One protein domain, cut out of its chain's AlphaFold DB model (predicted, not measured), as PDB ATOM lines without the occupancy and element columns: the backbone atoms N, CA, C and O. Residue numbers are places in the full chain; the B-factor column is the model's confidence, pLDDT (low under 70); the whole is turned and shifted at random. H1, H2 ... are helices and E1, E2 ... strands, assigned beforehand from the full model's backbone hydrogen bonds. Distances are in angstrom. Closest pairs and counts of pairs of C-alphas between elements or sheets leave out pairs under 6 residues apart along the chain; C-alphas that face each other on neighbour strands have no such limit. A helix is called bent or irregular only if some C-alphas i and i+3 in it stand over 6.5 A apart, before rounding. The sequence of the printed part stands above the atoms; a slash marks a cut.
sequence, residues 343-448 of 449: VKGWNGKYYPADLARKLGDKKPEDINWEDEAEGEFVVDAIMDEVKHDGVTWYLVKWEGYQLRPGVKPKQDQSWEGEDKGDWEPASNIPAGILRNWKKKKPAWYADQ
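What this domain is: This is residues 343 to 448 of the 449 residues of the protein "Hypothetical protein" of Chlamydomonas leiostraca (UniProt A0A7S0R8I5). With little regular structure, this is a small twisted sheet, a long bent hairpin E2 E3 with short E4 beside E3; H2 crosses over E2, and residues 370 to 376, in the long link from H1 to E2, stick out. The printed part has 106 residues, 41 in named elements, mixed: E1 H1 E2 E3 E4 H2 H3. It is compact, radius of gyration of the C-alphas 13.4 A, spanning 37 by 32 by 28 A.

Where its parts are: E2, residues 379 to 388, 21.5 A, starts at C-alpha 379 (-4.281, -16.763, -56.459) and bends by 66 degrees at 383. E3 is 391 to 398, 20.6 A; E4 423 to 425; H2 431 to 439, 12.3 A; E1 350 to 352; H1 353 to 356; H3 443 to 446, ending at (-10.871, 2.850, -54.785).

How they stand to each other: E2 E3 E4 form an antiparallel meander, neighbours in chain order; N 383 and O 395, and N 394 and O 424, are each 2.8 A apart. H2, height 9.6 A over the sheet, runs across E2 at 73 degrees on the local plane. H1 and H3 only graze the sheet.

The domain as a whole: The printed part has no cut. Links H1 to E2 and E3 to E4 are long; 370 to 376 stands free. Residues 373 to 374 and 409 to 421 are under pLDDT 70.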
ATOM      1  N   VAL A 343     -17.974  -8.229 -46.393       91.25
ATOM      2  CA  VAL A 343     -17.244  -8.804 -45.267       91.25
ATOM      3  C   VAL A 343     -16.321  -7.733 -44.708       91.25
ATOM      4  O   VAL A 343     -15.468  -7.202 -45.417       91.25
ATOM      5  N   LYS A 344     -16.498  -7.394 -43.432       91.12
ATOM      6  CA  LYS A 344     -15.655  -6.408 -42.755       91.12
ATOM      7  C   LYS A 344     -14.282  -7.011 -42.448       91.12
ATOM      8  O   LYS A 344     -14.202  -8.111 -41.906       91.12
ATOM      9  N   GLY A 345     -13.224  -6.286 -42.783       89.38
ATOM     10  CA  GLY A 345     -11.857  -6.613 -42.402       89.38
ATOM     11  C   GLY A 345     -11.438  -6.047 -41.055       89.38
ATOM     12  O   GLY A 345     -12.067  -5.128 -40.524       89.38
ATOM     13  N   TRP A 346     -10.323  -6.556 -40.539       86.50
ATOM     14  CA  TRP A 346      -9.698  -6.099 -39.297       86.50
ATOM     15  C   TRP A 346      -9.307  -4.616 -39.370       86.50
ATOM     16  O   TRP A 346      -9.434  -3.880 -38.396       86.50
ATOM     17  N   ASN A 347      -8.917  -4.148 -40.558       85.75
ATOM     18  CA  ASN A 347      -8.561  -2.758 -40.844       85.75
ATOM     19  C   ASN A 347      -9.784  -1.829 -41.005       85.75
ATOM     20  O   ASN A 347      -9.645  -0.689 -41.445       85.75
ATOM     21  N   GLY A 348     -10.994  -2.311 -40.698       89.75
ATOM     22  CA  GLY A 348     -12.242  -1.550 -40.799       89.75
ATOM     23  C   GLY A 348     -12.788  -1.390 -42.221       89.75
ATOM     24  O   GLY A 348     -13.872  -0.826 -42.386       89.75
ATOM     25  N   LYS A 349     -12.079  -1.896 -43.235       91.31
ATOM     26  CA  LYS A 349     -12.523  -1.911 -44.633       91.31
ATOM     27  C   LYS A 349     -13.568  -2.999 -44.888       91.31
ATOM     28  O   LYS A 349     -13.758  -3.891 -44.065       91.31
ATOM     29  N   TYR A 350     -14.255  -2.930 -46.026       92.06
ATOM     30  CA  TYR A 350     -15.339  -3.853 -46.384       92.06
ATOM     31  C   TYR A 350     -15.081  -4.509 -47.735       92.06
ATOM     32  O   TYR A 350     -15.072  -3.840 -48.757       92.06
ATOM     33  N   TYR A 351     -14.931  -5.821 -47.784       93.06
ATOM     34  CA  TYR A 351     -14.645  -6.548 -49.019       93.06
ATOM     35  C   TYR A 351     -15.917  -7.170 -49.599       93.06
ATOM     36  O   TYR A 351     -16.774  -7.584 -48.818       93.06
ATOM     37  N   PRO A 352     -16.079  -7.254 -50.930       94.69
ATOM     38  CA  PRO A 352     -17.236  -7.918 -51.524       94.69
ATOM     39  C   PRO A 352     -17.335  -9.377 -51.063       94.69
ATOM     40  O   PRO A 352     -16.366 -10.135 -51.160       94.69
ATOM     41  N   ALA A 353     -18.491  -9.765 -50.527       93.88
ATOM     42  CA  ALA A 353     -18.695 -11.092 -49.953       93.88
ATOM     43  C   ALA A 353     -18.638 -12.207 -51.005       93.88
ATOM     44  O   ALA A 353     -18.147 -13.290 -50.707       93.88
ATOM     45  N   ASP A 354     -19.064 -11.921 -52.235       93.81
ATOM     46  CA  ASP A 354     -19.003 -12.825 -53.387       93.81
ATOM     47  C   ASP A 354     -17.567 -13.149 -53.827       93.81
ATOM     48  O   ASP A 354     -17.307 -14.244 -54.322       93.81
ATOM     49  N   LEU A 355     -16.627 -12.222 -53.618       93.88
ATOM     50  CA  LEU A 355     -15.198 -12.456 -53.835       93.88
ATOM     51  C   LEU A 355     -14.530 -13.105 -52.623       93.88
ATOM     52  O   LEU A 355     -13.655 -13.949 -52.786       93.88
ATOM     53  N   ALA A 356     -14.926 -12.719 -51.411       93.25
ATOM     54  CA  ALA A 356     -14.341 -13.253 -50.185       93.25
ATOM     55  C   ALA A 356     -14.775 -14.702 -49.897       93.25
ATOM     56  O   ALA A 356     -14.012 -15.451 -49.292       93.25
ATOM     57  N   ARG A 357     -15.995 -15.093 -50.290       93.00
ATOM     58  CA  ARG A 357     -16.623 -16.378 -49.945       93.00
ATOM     59  C   ARG A 357     -17.412 -16.923 -51.139       93.00
ATOM     60  O   ARG A 357     -18.623 -16.706 -51.238       93.00
ATOM     61  N   LYS A 358     -16.746 -17.630 -52.053       93.69
ATOM     62  CA  LYS A 358     -17.431 -18.305 -53.161       93.69
ATOM     63  C   LYS A 358     -18.077 -19.598 -52.667       93.69
ATOM     64  O   LYS A 358     -17.632 -20.224 -51.708       93.69
ATOM     65  N   LEU A 359     -19.162 -20.001 -53.324       92.12
ATOM     66  CA  LEU A 359     -19.817 -21.269 -53.018       92.12
ATOM     67  C   LEU A 359     -18.857 -22.427 -53.328       92.12
ATOM     68  O   LEU A 359     -18.379 -22.532 -54.454       92.12
ATOM     69  N   GLY A 360     -18.616 -23.290 -52.340       93.25
ATOM     70  CA  GLY A 360     -17.669 -24.403 -52.447       93.25
ATOM     71  C   GLY A 360     -16.271 -24.098 -51.906       93.25
ATOM     72  O   GLY A 360     -15.486 -25.029 -51.763       93.25
ATOM     73  N   ASP A 361     -15.978 -22.844 -51.547       94.12
ATOM     74  CA  ASP A 361     -14.731 -22.518 -50.858       94.12
ATOM     75  C   ASP A 361     -14.706 -23.156 -49.459       94.12
ATOM     76  O   ASP A 361     -15.642 -22.968 -48.664       94.12
ATOM     77  N   LYS A 362     -13.605 -23.843 -49.136       92.06
ATOM     78  CA  LYS A 362     -13.311 -24.351 -47.793       92.06
ATOM     79  C   LYS A 362     -13.092 -23.181 -46.844       92.06
ATOM     80  O   LYS A 362     -12.427 -22.204 -47.199       92.06
ATOM     81  N   LYS A 363     -13.657 -23.247 -45.642       89.06
ATOM     82  CA  LYS A 363     -13.340 -22.251 -44.618       89.06
ATOM     83  C   LYS A 363     -11.989 -22.584 -44.000       89.06
ATOM     84  O   LYS A 363     -11.702 -23.771 -43.878       89.06
ATOM     85  N   PRO A 364     -11.195 -21.603 -43.546       82.69
ATOM     86  CA  PRO A 364      -9.907 -21.938 -42.960       82.69
ATOM     87  C   PRO A 364     -10.011 -22.717 -41.642       82.69
ATOM     88  O   PRO A 364      -9.055 -23.372 -41.267       82.69
ATOM     89  N   GLU A 365     -11.170 -22.714 -40.959       82.75
ATOM     90  CA  GLU A 365     -11.401 -23.578 -39.785       82.75
ATOM     91  C   GLU A 365     -11.515 -25.063 -40.173       82.75
ATOM     92  O   GLU A 365     -11.299 -25.933 -39.338       82.75
ATOM     93  N   ASP A 366     -11.887 -25.342 -41.426       87.44
ATOM     94  CA  ASP A 366     -12.180 -26.686 -41.930       87.44
ATOM     95  C   ASP A 366     -10.977 -27.300 -42.678       87.44
ATOM     96  O   ASP A 366     -11.082 -28.402 -43.222       87.44
ATOM     97  N   ILE A 367      -9.849 -26.584 -42.771       83.25
ATOM     98  CA  ILE A 367      -8.648 -27.058 -43.464       83.25
ATOM     99  C   ILE A 367      -7.788 -27.827 -42.468       83.25
ATOM    100  O   ILE A 367      -7.291 -27.255 -41.500       83.25
ATOM    101  N   ASN A 368      -7.579 -29.120 -42.724       84.19
ATOM    102  CA  ASN A 368      -6.508 -29.849 -42.061       84.19
ATOM    103  C   ASN A 368      -5.196 -29.563 -42.796       84.19
ATOM    104  O   ASN A 368      -4.937 -30.126 -43.862       84.19
ATOM    105  N   TRP A 369      -4.391 -28.663 -42.235       76.62
ATOM    106  CA  TRP A 369      -3.126 -28.225 -42.825       76.62
ATOM    107  C   TRP A 369      -2.115 -29.362 -43.007       76.62
ATOM    108  O   TRP A 369      -1.263 -29.275 -43.882       76.62
ATOM    109  N   GLU A 370      -2.230 -30.437 -42.225       78.75
ATOM    110  CA  GLU A 370      -1.361 -31.615 -42.336       78.75
ATOM    111  C   GLU A 370      -1.705 -32.494 -43.552       78.75
ATOM    112  O   GLU A 370      -0.834 -33.181 -44.085       78.75
ATOM    113  N   ASP A 371      -2.960 -32.450 -44.013       76.69
ATOM    114  CA  ASP A 371      -3.454 -33.278 -45.121       76.69
ATOM    115  C   ASP A 371      -3.374 -32.566 -46.477       76.69
ATOM    116  O   ASP A 371      -3.383 -33.211 -47.534       76.69
ATOM    117  N   GLU A 372      -3.323 -31.233 -46.484       72.62
ATOM    118  CA  GLU A 372      -3.115 -30.477 -47.712       72.62
ATOM    119  C   GLU A 372      -1.637 -30.536 -48.091       72.62
ATOM    120  O   GLU A 372      -0.830 -29.705 -47.686       72.62
ATOM    121  N   ALA A 373      -1.297 -31.561 -48.883       59.91
ATOM    122  CA  ALA A 373       0.008 -31.703 -49.516       59.91
ATOM    123  C   ALA A 373       0.473 -30.348 -50.060       59.91
ATOM    124  O   ALA A 373      -0.328 -29.658 -50.691       59.91
ATOM    125  N   GLU A 374       1.744 -30.002 -49.816       67.69
ATOM    126  CA  GLU A 374       2.417 -28.782 -50.281       67.69
ATOM    127  C   GLU A 374       2.176 -28.555 -51.782       67.69
ATOM    128  O   GLU A 374       2.927 -28.994 -52.654       67.69
ATOM    129  N   GLY A 375       1.052 -27.917 -52.089       72.31
ATOM    130  CA  GLY A 375       0.541 -27.729 -53.430       72.31
ATOM    131  C   GLY A 375       0.803 -26.312 -53.899       72.31
ATOM    132  O   GLY A 375       0.915 -25.372 -53.111       72.31
ATOM    133  N   GLU A 376       0.878 -26.137 -55.215       81.69
ATOM    134  CA  GLU A 376       0.897 -24.807 -55.807       81.69
ATOM    135  C   GLU A 376      -0.478 -24.152 -55.600       81.69
ATOM    136  O   GLU A 376      -1.464 -24.501 -56.251       81.69
ATOM    137  N   PHE A 377      -0.558 -23.214 -54.656       88.12
ATOM    138  CA  PHE A 377      -1.782 -22.463 -54.397       88.12
ATOM    139  C   PHE A 377      -2.004 -21.423 -55.497       88.12
ATOM    140  O   PHE A 377      -1.127 -20.612 -55.809       88.12
ATOM    141  N   VAL A 378      -3.208 -21.408 -56.066       93.25
ATOM    142  CA  VAL A 378      -3.576 -20.463 -57.125       93.25
ATOM    143  C   VAL A 378      -4.226 -19.226 -56.514       93.25
ATOM    144  O   VAL A 378      -5.187 -19.307 -55.747       93.25
ATOM    145  N   VAL A 379      -3.698 -18.049 -56.858       94.69
ATOM    146  CA  VAL A 379      -4.281 -16.763 -56.459       94.69
ATOM    147  C   VAL A 379      -5.535 -16.491 -57.290       94.69
ATOM    148  O   VAL A 379      -5.443 -16.253 -58.494       94.69
ATOM    149  N   ASP A 380      -6.692 -16.450 -56.635       95.25
ATOM    150  CA  ASP A 380      -7.983 -16.124 -57.252       95.25
ATOM    151  C   ASP A 380      -8.170 -14.603 -57.370       95.25
ATOM    152  O   ASP A 380      -8.487 -14.073 -58.439       95.25
ATOM    153  N   ALA A 381      -7.906 -13.861 -56.287       94.94
ATOM    154  CA  ALA A 381      -7.990 -12.401 -56.288       94.94
ATOM    155  C   ALA A 381      -7.060 -11.739 -55.263       94.94
ATOM    156  O   ALA A 381      -6.731 -12.304 -54.226       94.94
ATOM    157  N   ILE A 382      -6.688 -10.484 -55.531       95.69
ATOM    158  CA  ILE A 382      -6.042  -9.604 -54.549       95.69
ATOM    159  C   ILE A 382      -7.079  -8.603 -54.035       95.69
ATOM    160  O   ILE A 382      -7.664  -7.833 -54.807       95.69
ATOM    161  N   MET A 383      -7.281  -8.625 -52.722       95.19
ATOM    162  CA  MET A 383      -8.373  -7.972 -52.005       95.19
ATOM    163  C   MET A 383      -7.948  -6.667 -51.323       95.19
ATOM    164  O   MET A 383      -8.783  -5.808 -51.078       95.19
ATOM    165  N   ASP A 384      -6.671  -6.459 -51.026       94.62
ATOM    166  CA  ASP A 384      -6.183  -5.183 -50.488       94.62
ATOM    167  C   ASP A 384      -4.663  -5.082 -50.653       94.62
ATOM    168  O   ASP A 384      -4.006  -6.065 -50.993       94.62
ATOM    169  N   GLU A 385      -4.105  -3.897 -50.403       94.06
ATOM    170  CA  GLU A 385      -2.667  -3.711 -50.197       94.06
ATOM    171  C   GLU A 385      -2.427  -2.814 -48.976       94.06
ATOM    172  O   GLU A 385      -3.147  -1.832 -48.751       94.06
ATOM    173  N   VAL A 386      -1.370  -3.105 -48.227       91.44
ATOM    174  CA  VAL A 386      -0.883  -2.276 -47.125       91.44
ATOM    175  C   VAL A 386       0.639  -2.228 -47.167       91.44
ATOM    176  O   VAL A 386       1.300  -3.169 -47.598       91.44
ATOM    177  N   LYS A 387       1.210  -1.093 -46.763       91.19
ATOM    178  CA  LYS A 387       2.655  -0.958 -46.578       91.19
ATOM    179  C   LYS A 387       2.958  -0.985 -45.092       91.19
ATOM    180  O   LYS A 387       2.410  -0.166 -44.359       91.19
ATOM    181  N   HIS A 388       3.834  -1.890 -44.690       85.56
ATOM    182  CA  HIS A 388       4.301  -2.031 -43.320       85.56
ATOM    183  C   HIS A 388       5.793  -2.358 -43.349       85.56
ATOM    184  O   HIS A 388       6.213  -3.201 -44.139       85.56
ATOM    185  N   ASP A 389       6.595  -1.622 -42.580       88.94
ATOM    186  CA  ASP A 389       8.053  -1.797 -42.478       88.94
ATOM    187  C   ASP A 389       8.794  -1.851 -43.822       88.94
ATOM    188  O   ASP A 389       9.696  -2.648 -44.059       88.94
ATOM    189  N   GLY A 390       8.378  -1.000 -44.765       90.50
ATOM    190  CA  GLY A 390       8.962  -0.944 -46.109       90.50
ATOM    191  C   GLY A 390       8.555  -2.100 -47.033       90.50
ATOM    192  O   GLY A 390       8.784  -2.013 -48.242       90.50
ATOM    193  N   VAL A 391       7.873  -3.125 -46.518       90.88
ATOM    194  CA  VAL A 391       7.320  -4.242 -47.287       90.88
ATOM    195  C   VAL A 391       5.873  -3.931 -47.677       90.88
ATOM    196  O   VAL A 391       5.098  -3.339 -46.923       90.88
ATOM    197  N   THR A 392       5.500  -4.274 -48.912       92.88
ATOM    198  CA  THR A 392       4.100  -4.196 -49.354       92.88
ATOM    199  C   THR A 392       3.466  -5.569 -49.224       92.88
ATOM    200  O   THR A 392       3.896  -6.506 -49.899       92.88
ATOM    201  N   TRP A 393       2.437  -5.633 -48.392       92.75
ATOM    202  CA  TRP A 393       1.616  -6.802 -48.136       92.75
ATOM    203  C   TRP A 393       0.309  -6.686 -48.906       92.75
ATOM    204  O   TRP A 393      -0.221  -5.585 -49.093       92.75
ATOM    205  N   TYR A 394      -0.220  -7.817 -49.346       93.75
ATOM    206  CA  TYR A 394      -1.467  -7.902 -50.089       93.75
ATOM    207  C   TYR A 394      -2.387  -8.907 -49.422       93.75
ATOM    208  O   TYR A 394      -1.965 -10.007 -49.102       93.75
ATOM    209  N   LEU A 395      -3.655  -8.552 -49.259       94.12
ATOM    210  CA  LEU A 395      -4.655  -9.501 -48.787       94.12
ATOM    211  C   LEU A 395      -5.050 -10.402 -49.959       94.12
ATOM    212  O   LEU A 395      -5.603  -9.900 -50.946       94.12
ATOM    213  N   VAL A 396      -4.748 -11.697 -49.887       94.19
ATOM    214  CA  VAL A 396      -4.905 -12.625 -51.019       94.19
ATOM    215  C   VAL A 396      -6.070 -13.581 -50.789       94.19
ATOM    216  O   VAL A 396      -6.150 -14.274 -49.782       94.19
ATOM    217  N   LYS A 397      -6.972 -13.652 -51.770       94.81
ATOM    218  CA  LYS A 397      -7.978 -14.709 -51.882       94.81
ATOM    219  C   LYS A 397      -7.380 -15.853 -52.698       94.81
ATOM    220  O   LYS A 397      -7.105 -15.678 -53.887       94.81
ATOM    221  N   TRP A 398      -7.218 -17.011 -52.068       94.38
ATOM    222  CA  TRP A 398      -6.797 -18.246 -52.731       94.38
ATOM    223  C   TRP A 398      -7.995 -18.967 -53.367       94.38
ATOM    224  O   TRP A 398      -9.125 -18.892 -52.865       94.38
ATOM    225  N   GLU A 399      -7.766 -19.638 -54.494       93.56
ATOM    226  CA  GLU A 399      -8.787 -20.423 -55.191       93.56
ATOM    227  C   GLU A 399      -9.213 -21.623 -54.337       93.56
ATOM    228  O   GLU A 399      -8.373 -22.396 -53.895       93.56
ATOM    229  N   GLY A 400     -10.518 -21.766 -54.081       93.56
ATOM    230  CA  GLY A 400     -11.062 -22.848 -53.255       93.56
ATOM    231  C   GLY A 400     -11.064 -22.588 -51.744       93.56
ATOM    232  O   GLY A 400     -11.528 -23.451 -51.003       93.56
ATOM    233  N   TYR A 401     -10.618 -21.413 -51.276       92.94
ATOM    234  CA  TYR A 401     -10.510 -21.096 -49.840       92.94
ATOM    235  C   TYR A 401     -11.148 -19.762 -49.474       92.94
ATOM    236  O   TYR A 401     -10.863 -18.748 -50.106       92.94
ATOM    237  N   GLN A 402     -11.972 -19.713 -48.430       93.31
ATOM    238  CA  GLN A 402     -12.607 -18.469 -47.996       93.31
ATOM    239  C   GLN A 402     -11.577 -17.497 -47.421       93.31
ATOM    240  O   GLN A 402     -10.702 -17.874 -46.651       93.31
ATOM    241  N   LEU A 403     -11.723 -16.214 -47.754       92.06
ATOM    242  CA  LEU A 403     -10.908 -15.154 -47.173       92.06
ATOM    243  C   LEU A 403     -11.338 -14.887 -45.728       92.06
ATOM    244  O   LEU A 403     -12.533 -14.700 -45.456       92.06
ATOM    245  N   ARG A 404     -10.362 -14.732 -44.831       86.00
ATOM    246  CA  ARG A 404     -10.561 -14.244 -43.459       86.00
ATOM    247  C   ARG A 404     -10.014 -12.822 -43.300       86.00
ATOM    248  O   ARG A 404      -9.026 -12.585 -42.619       86.00
ATOM    249  N   PRO A 405     -10.710 -11.802 -43.831       83.12
ATOM    250  CA  PRO A 405     -10.223 -10.428 -43.741       83.12
ATOM    251  C   PRO A 405     -10.223  -9.875 -42.304       83.12
ATOM    252  O   PRO A 405      -9.671  -8.803 -42.074       83.12
ATOM    253  N   GLY A 406     -10.901 -10.543 -41.362       76.31
ATOM    254  CA  GLY A 406     -11.100 -10.104 -39.980       76.31
ATOM    255  C   GLY A 406      -9.958 -10.428 -39.015       76.31
ATOM    256  O   GLY A 406      -9.991  -9.936 -37.891       76.31
ATOM    257  N   VAL A 407      -8.965 -11.218 -39.431       73.50
ATOM    258  CA  VAL A 407      -7.823 -11.576 -38.581       73.50
ATOM    259  C   VAL A 407      -6.745 -10.509 -38.744       73.50
ATOM    260  O   VAL A 407      -6.290 -10.229 -39.854       73.50
ATOM    261  N   LYS A 408      -6.393  -9.843 -37.639       71.25
ATOM    262  CA  LYS A 408      -5.260  -8.916 -37.616       71.25
ATOM    263  C   LYS A 408      -3.981  -9.764 -37.642       71.25
ATOM    264  O   LYS A 408      -3.900 -10.698 -36.848       71.25
ATOM    265  N   PRO A 409      -2.999  -9.441 -38.496       67.62
ATOM    266  CA  PRO A 409      -1.704 -10.107 -38.444       67.62
ATOM    267  C   PRO A 409      -1.092  -9.943 -37.047       67.62
ATOM    268  O   PRO A 409      -1.239  -8.877 -36.430       67.62
ATOM    269  N   LYS A 410      -0.458 -11.007 -36.538       67.88
ATOM    270  CA  LYS A 410       0.245 -10.990 -35.248       67.88
ATOM    271  C   LYS A 410       1.303  -9.873 -35.302       67.88
ATOM    272  O   LYS A 410       1.944  -9.649 -36.326       67.88
ATOM    273  N   GLN A 411       1.358  -9.048 -34.259       56.31
ATOM    274  CA  GLN A 411       2.059  -7.750 -34.276       56.31
ATOM    275  C   GLN A 411       3.570  -7.896 -34.015       56.31
ATOM    276  O   GLN A 411       4.338  -6.952 -34.187       56.31
ATOM    277  N   ASP A 412       3.956  -9.088 -33.595       59.00
ATOM    278  CA  ASP A 412       5.207  -9.510 -32.991       59.00
ATOM    279  C   ASP A 412       6.010 -10.450 -33.903       59.00
ATOM    280  O   ASP A 412       7.234 -10.514 -33.798       59.00
ATOM    281  N   GLN A 413       5.361 -11.121 -34.856       47.56
ATOM    282  CA  GLN A 413       6.001 -12.003 -35.828       47.56
ATOM    283  C   GLN A 413       5.227 -11.911 -37.140       47.56
ATOM    284  O   GLN A 413       4.007 -11.985 -37.112       47.56
ATOM    285  N   SER A 414       5.953 -11.664 -38.239       56.59
ATOM    286  CA  SER A 414       5.540 -11.770 -39.648       56.59
ATOM    287  C   SER A 414       4.051 -11.543 -39.953       56.59
ATOM    288  O   SER A 414       3.183 -12.332 -39.612       56.59
ATOM    289  N   TRP A 415       3.744 -10.547 -40.786       56.41
ATOM    290  CA  TRP A 415       2.413 -10.449 -41.407       56.41
ATOM    291  C   TRP A 415       2.043 -11.675 -42.271       56.41
ATOM    292  O   TRP A 415       0.922 -11.728 -42.771       56.41
ATOM    293  N   GLU A 416       2.968 -12.632 -42.433       55.53
ATOM    294  CA  GLU A 416       2.712 -14.005 -42.864       55.53
ATOM    295  C   GLU A 416       1.799 -14.651 -41.824       55.53
ATOM    296  O   GLU A 416       2.234 -15.112 -40.770       55.53
ATOM    297  N   GLY A 417       0.503 -14.613 -42.098       56.03
ATOM    298  CA  GLY A 417      -0.416 -15.458 -41.370       56.03
ATOM    299  C   GLY A 417      -0.117 -16.920 -41.684       56.03
ATOM    300  O   GLY A 417       0.200 -17.269 -42.821       56.03
ATOM    301  N   GLU A 418      -0.197 -17.771 -40.666       57.22
ATOM    302  CA  GLU A 418      -0.074 -19.225 -40.826       57.22
ATOM    303  C   GLU A 418      -1.237 -19.786 -41.672       57.22
ATOM    304  O   GLU A 418      -1.110 -20.856 -42.267       57.22
ATOM    305  N   ASP A 419      -2.344 -19.038 -41.792       61.41
ATOM    306  CA  ASP A 419      -3.560 -19.468 -42.468       61.41
ATOM    307  C   ASP A 419      -3.657 -18.939 -43.917       61.41
ATOM    308  O   ASP A 419      -3.417 -17.773 -44.249       61.41
ATOM    309  N   LYS A 420      -4.130 -19.793 -44.832       60.41
ATOM    310  CA  LYS A 420      -4.528 -19.357 -46.182       60.41
ATOM    311  C   LYS A 420      -5.709 -18.391 -46.089       60.41
ATOM    312  O   LYS A 420      -6.753 -18.699 -45.522       60.41
ATOM    313  N   GLY A 421      -5.565 -17.243 -46.746       63.78
ATOM    314  CA  GLY A 421      -6.541 -16.150 -46.722       63.78
ATOM    315  C   GLY A 421      -6.036 -14.908 -45.990       63.78
ATOM    316  O   GLY A 421      -6.813 -13.961 -45.821       63.78
ATOM    317  N   ASP A 422      -4.759 -14.920 -45.607       79.94
ATOM    318  CA  ASP A 422      -4.077 -13.843 -44.911       79.94
ATOM    319  C   ASP A 422      -3.305 -12.904 -45.857       79.94
ATOM    320  O   ASP A 422      -3.520 -12.839 -47.077       79.94
ATOM    321  N   TRP A 423      -2.483 -12.057 -45.246       89.50
ATOM    322  CA  TRP A 423      -1.669 -11.066 -45.919       89.50
ATOM    323  C   TRP A 423      -0.377 -11.704 -46.419       89.50
ATOM    324  O   TRP A 423       0.395 -12.262 -45.657       89.50
ATOM    325  N   GLU A 424      -0.113 -11.553 -47.710       90.94
ATOM    326  CA  GLU A 424       1.061 -12.110 -48.369       90.94
ATOM    327  C   GLU A 424       2.013 -10.990 -48.796       90.94
ATOM    328  O   GLU A 424       1.567  -9.961 -49.333       90.94
ATOM    329  N   PRO A 425       3.331 -11.155 -48.618       92.62
ATOM    330  CA  PRO A 425       4.291 -10.209 -49.147       92.62
ATOM    331  C   PRO A 425       4.299 -10.275 -50.680       92.62
ATOM    332  O   PRO A 425       3.973 -11.285 -51.308       92.62
ATOM    333  N   ALA A 426       4.729  -9.186 -51.322       93.69
ATOM    334  CA  ALA A 426       4.834  -9.112 -52.782       93.69
ATOM    335  C   ALA A 426       5.648 -10.262 -53.417       93.69
ATOM    336  O   ALA A 426       5.436 -10.574 -54.586       93.69
ATOM    337  N   SER A 427       6.595 -10.846 -52.674       92.12
ATOM    338  CA  SER A 427       7.439 -11.964 -53.108       92.12
ATOM    339  C   SER A 427       6.665 -13.263 -53.323       92.12
ATOM    340  O   SER A 427       7.064 -14.047 -54.178       92.12
ATOM    341  N   ASN A 428       5.552 -13.462 -52.610       91.31
ATOM    342  CA  ASN A 428       4.780 -14.708 -52.634       91.31
ATOM    343  C   ASN A 428       3.718 -14.721 -53.744       91.31
ATOM    344  O   ASN A 428       3.082 -15.738 -54.002       91.31
ATOM    345  N   ILE A 429       3.520 -13.590 -54.430       93.50
ATOM    346  CA  ILE A 429       2.478 -13.435 -55.445       93.50
ATOM    347  C   ILE A 429       3.122 -13.378 -56.834       93.50
ATOM    348  O   ILE A 429       3.978 -12.520 -57.079       93.50
ATOM    349  N   PRO A 430       2.664 -14.193 -57.804       94.75
ATOM    350  CA  PRO A 430       3.185 -14.154 -59.162       94.75
ATOM    351  C   PRO A 430       3.168 -12.737 -59.753       94.75
ATOM    352  O   PRO A 430       2.130 -12.066 -59.816       94.75
ATOM    353  N   ALA A 431       4.316 -12.277 -60.264       95.38
ATOM    354  CA  ALA A 431       4.495 -10.902 -60.747       95.38
ATOM    355  C   ALA A 431       3.476 -10.488 -61.830       95.38
ATOM    356  O   ALA A 431       3.109  -9.313 -61.945       95.38
ATOM    357  N   GLY A 432       2.990 -11.449 -62.625       95.94
ATOM    358  CA  GLY A 432       1.929 -11.234 -63.610       95.94
ATOM    359  C   GLY A 432       0.607 -10.784 -62.980       95.94
ATOM    360  O   GLY A 432      -0.008  -9.836 -63.480       95.94
ATOM    361  N   ILE A 433       0.217 -11.401 -61.863       95.50
ATOM    362  CA  ILE A 433      -1.015 -11.105 -61.121       95.50
ATOM    363  C   ILE A 433      -0.901  -9.731 -60.459       95.50
ATOM    364  O   ILE A 433      -1.756  -8.872 -60.689       95.50
ATOM    365  N   LEU A 434       0.210  -9.460 -59.763       96.00
ATOM    366  CA  LEU A 434       0.480  -8.150 -59.155       96.00
ATOM    367  C   LEU A 434       0.429  -7.011 -60.174       96.00
ATOM    368  O   LEU A 434      -0.188  -5.968 -59.942       96.00
ATOM    369  N   ARG A 435       1.068  -7.196 -61.331       96.19
ATOM    370  CA  ARG A 435       1.077  -6.193 -62.401       96.19
ATOM    371  C   ARG A 435      -0.326  -5.940 -62.947       96.19
ATOM    372  O   ARG A 435      -0.652  -4.791 -63.247       96.19
ATOM    373  N   ASN A 436      -1.144  -6.980 -63.092       95.44
ATOM    374  CA  ASN A 436      -2.519  -6.843 -63.565       95.44
ATOM    375  C   ASN A 436      -3.394  -6.122 -62.538       95.44
ATOM    376  O   ASN A 436      -4.099  -5.181 -62.908       95.44
ATOM    377  N   TRP A 437      -3.282  -6.483 -61.260       95.12
ATOM    378  CA  TRP A 437      -4.015  -5.832 -60.178       95.12
ATOM    379  C   TRP A 437      -3.639  -4.351 -60.034       95.12
ATOM    380  O   TRP A 437      -4.516  -3.490 -60.009       95.12
ATOM    381  N   LYS A 438      -2.343  -4.008 -60.079       94.19
ATOM    382  CA  LYS A 438      -1.882  -2.605 -60.030       94.19
ATOM    383  C   LYS A 438      -2.392  -1.764 -61.201       94.19
ATOM    384  O   LYS A 438      -2.662  -0.579 -61.027       94.19
ATOM    385  N   LYS A 439      -2.526  -2.360 -62.392       95.06
ATOM    386  CA  LYS A 439      -3.080  -1.686 -63.580       95.06
ATOM    387  C   LYS A 439      -4.592  -1.499 -63.500       95.06
ATOM    388  O   LYS A 439      -5.109  -0.529 -64.047       95.06
ATOM    389  N   LYS A 440      -5.297  -2.444 -62.881       92.75
ATOM    390  CA  LYS A 440      -6.759  -2.494 -62.826       92.75
ATOM    391  C   LYS A 440      -7.210  -2.709 -61.389       92.75
ATOM    392  O   LYS A 440      -7.762  -3.757 -61.059       92.75
ATOM    393  N   LYS A 441      -6.972  -1.702 -60.545       91.31
ATOM    394  CA  LYS A 441      -7.477  -1.737 -59.176       91.31
ATOM    395  C   LYS A 441      -9.006  -1.848 -59.214       91.31
ATOM    396  O   LYS A 441      -9.634  -1.078 -59.949       91.31
ATOM    397  N   PRO A 442      -9.602  -2.799 -58.483       88.62
ATOM    398  CA  PRO A 442     -11.049  -2.959 -58.466       88.62
ATOM    399  C   PRO A 442     -11.746  -1.681 -57.992       88.62
ATOM    400  O   PRO A 442     -11.219  -0.961 -57.147       88.62
ATOM    401  N   ALA A 443     -12.948  -1.402 -58.504       88.12
ATOM    402  CA  ALA A 443     -13.695  -0.201 -58.118       88.12
ATOM    403  C   ALA A 443     -13.946  -0.145 -56.599       88.12
ATOM    404  O   ALA A 443     -13.722   0.890 -55.977       88.12
ATOM    405  N   TRP A 444     -14.282  -1.289 -55.991       86.19
ATOM    406  CA  TRP A 444     -14.496  -1.387 -54.546       86.19
ATOM    407  C   TRP A 444     -13.249  -1.018 -53.730       86.19
ATOM    408  O   TRP A 444     -13.392  -0.531 -52.617       86.19
ATOM    409  N   TYR A 445     -12.041  -1.192 -54.278       88.12
ATOM    410  CA  TYR A 445     -10.795  -0.816 -53.611       88.12
ATOM    411  C   TYR A 445     -10.601   0.710 -53.603       88.12
ATOM    412  O   TYR A 445     -10.085   1.278 -52.641       88.12
ATOM    413  N   ALA A 446     -11.005   1.397 -54.678       84.94
ATOM    414  CA  ALA A 446     -10.871   2.850 -54.785       84.94
ATOM    415  C   ALA A 446     -11.822   3.601 -53.837       84.94
ATOM    416  O   ALA A 446     -11.449   4.651 -53.318       84.94
ATOM    417  N   ASP A 447     -13.001   3.033 -53.574       79.75
ATOM    418  CA  ASP A 447     -14.079   3.647 -52.780       79.75
ATOM    419  C   ASP A 447     -13.874   3.558 -51.250       79.75
ATOM    420  O   ASP A 447     -14.727   4.002 -50.475       79.75
ATOM    421  N   GLN A 448     -12.765   2.957 -50.807       72.69
ATOM    422  CA  GLN A 448     -12.458   2.702 -49.390       72.69
ATOM    423  C   GLN A 448     -11.407   3.635 -48.790       72.69
ATOM    424  O   GLN A 448     -11.094   3.507 -47.606       72.69
TER     425      GLN A 448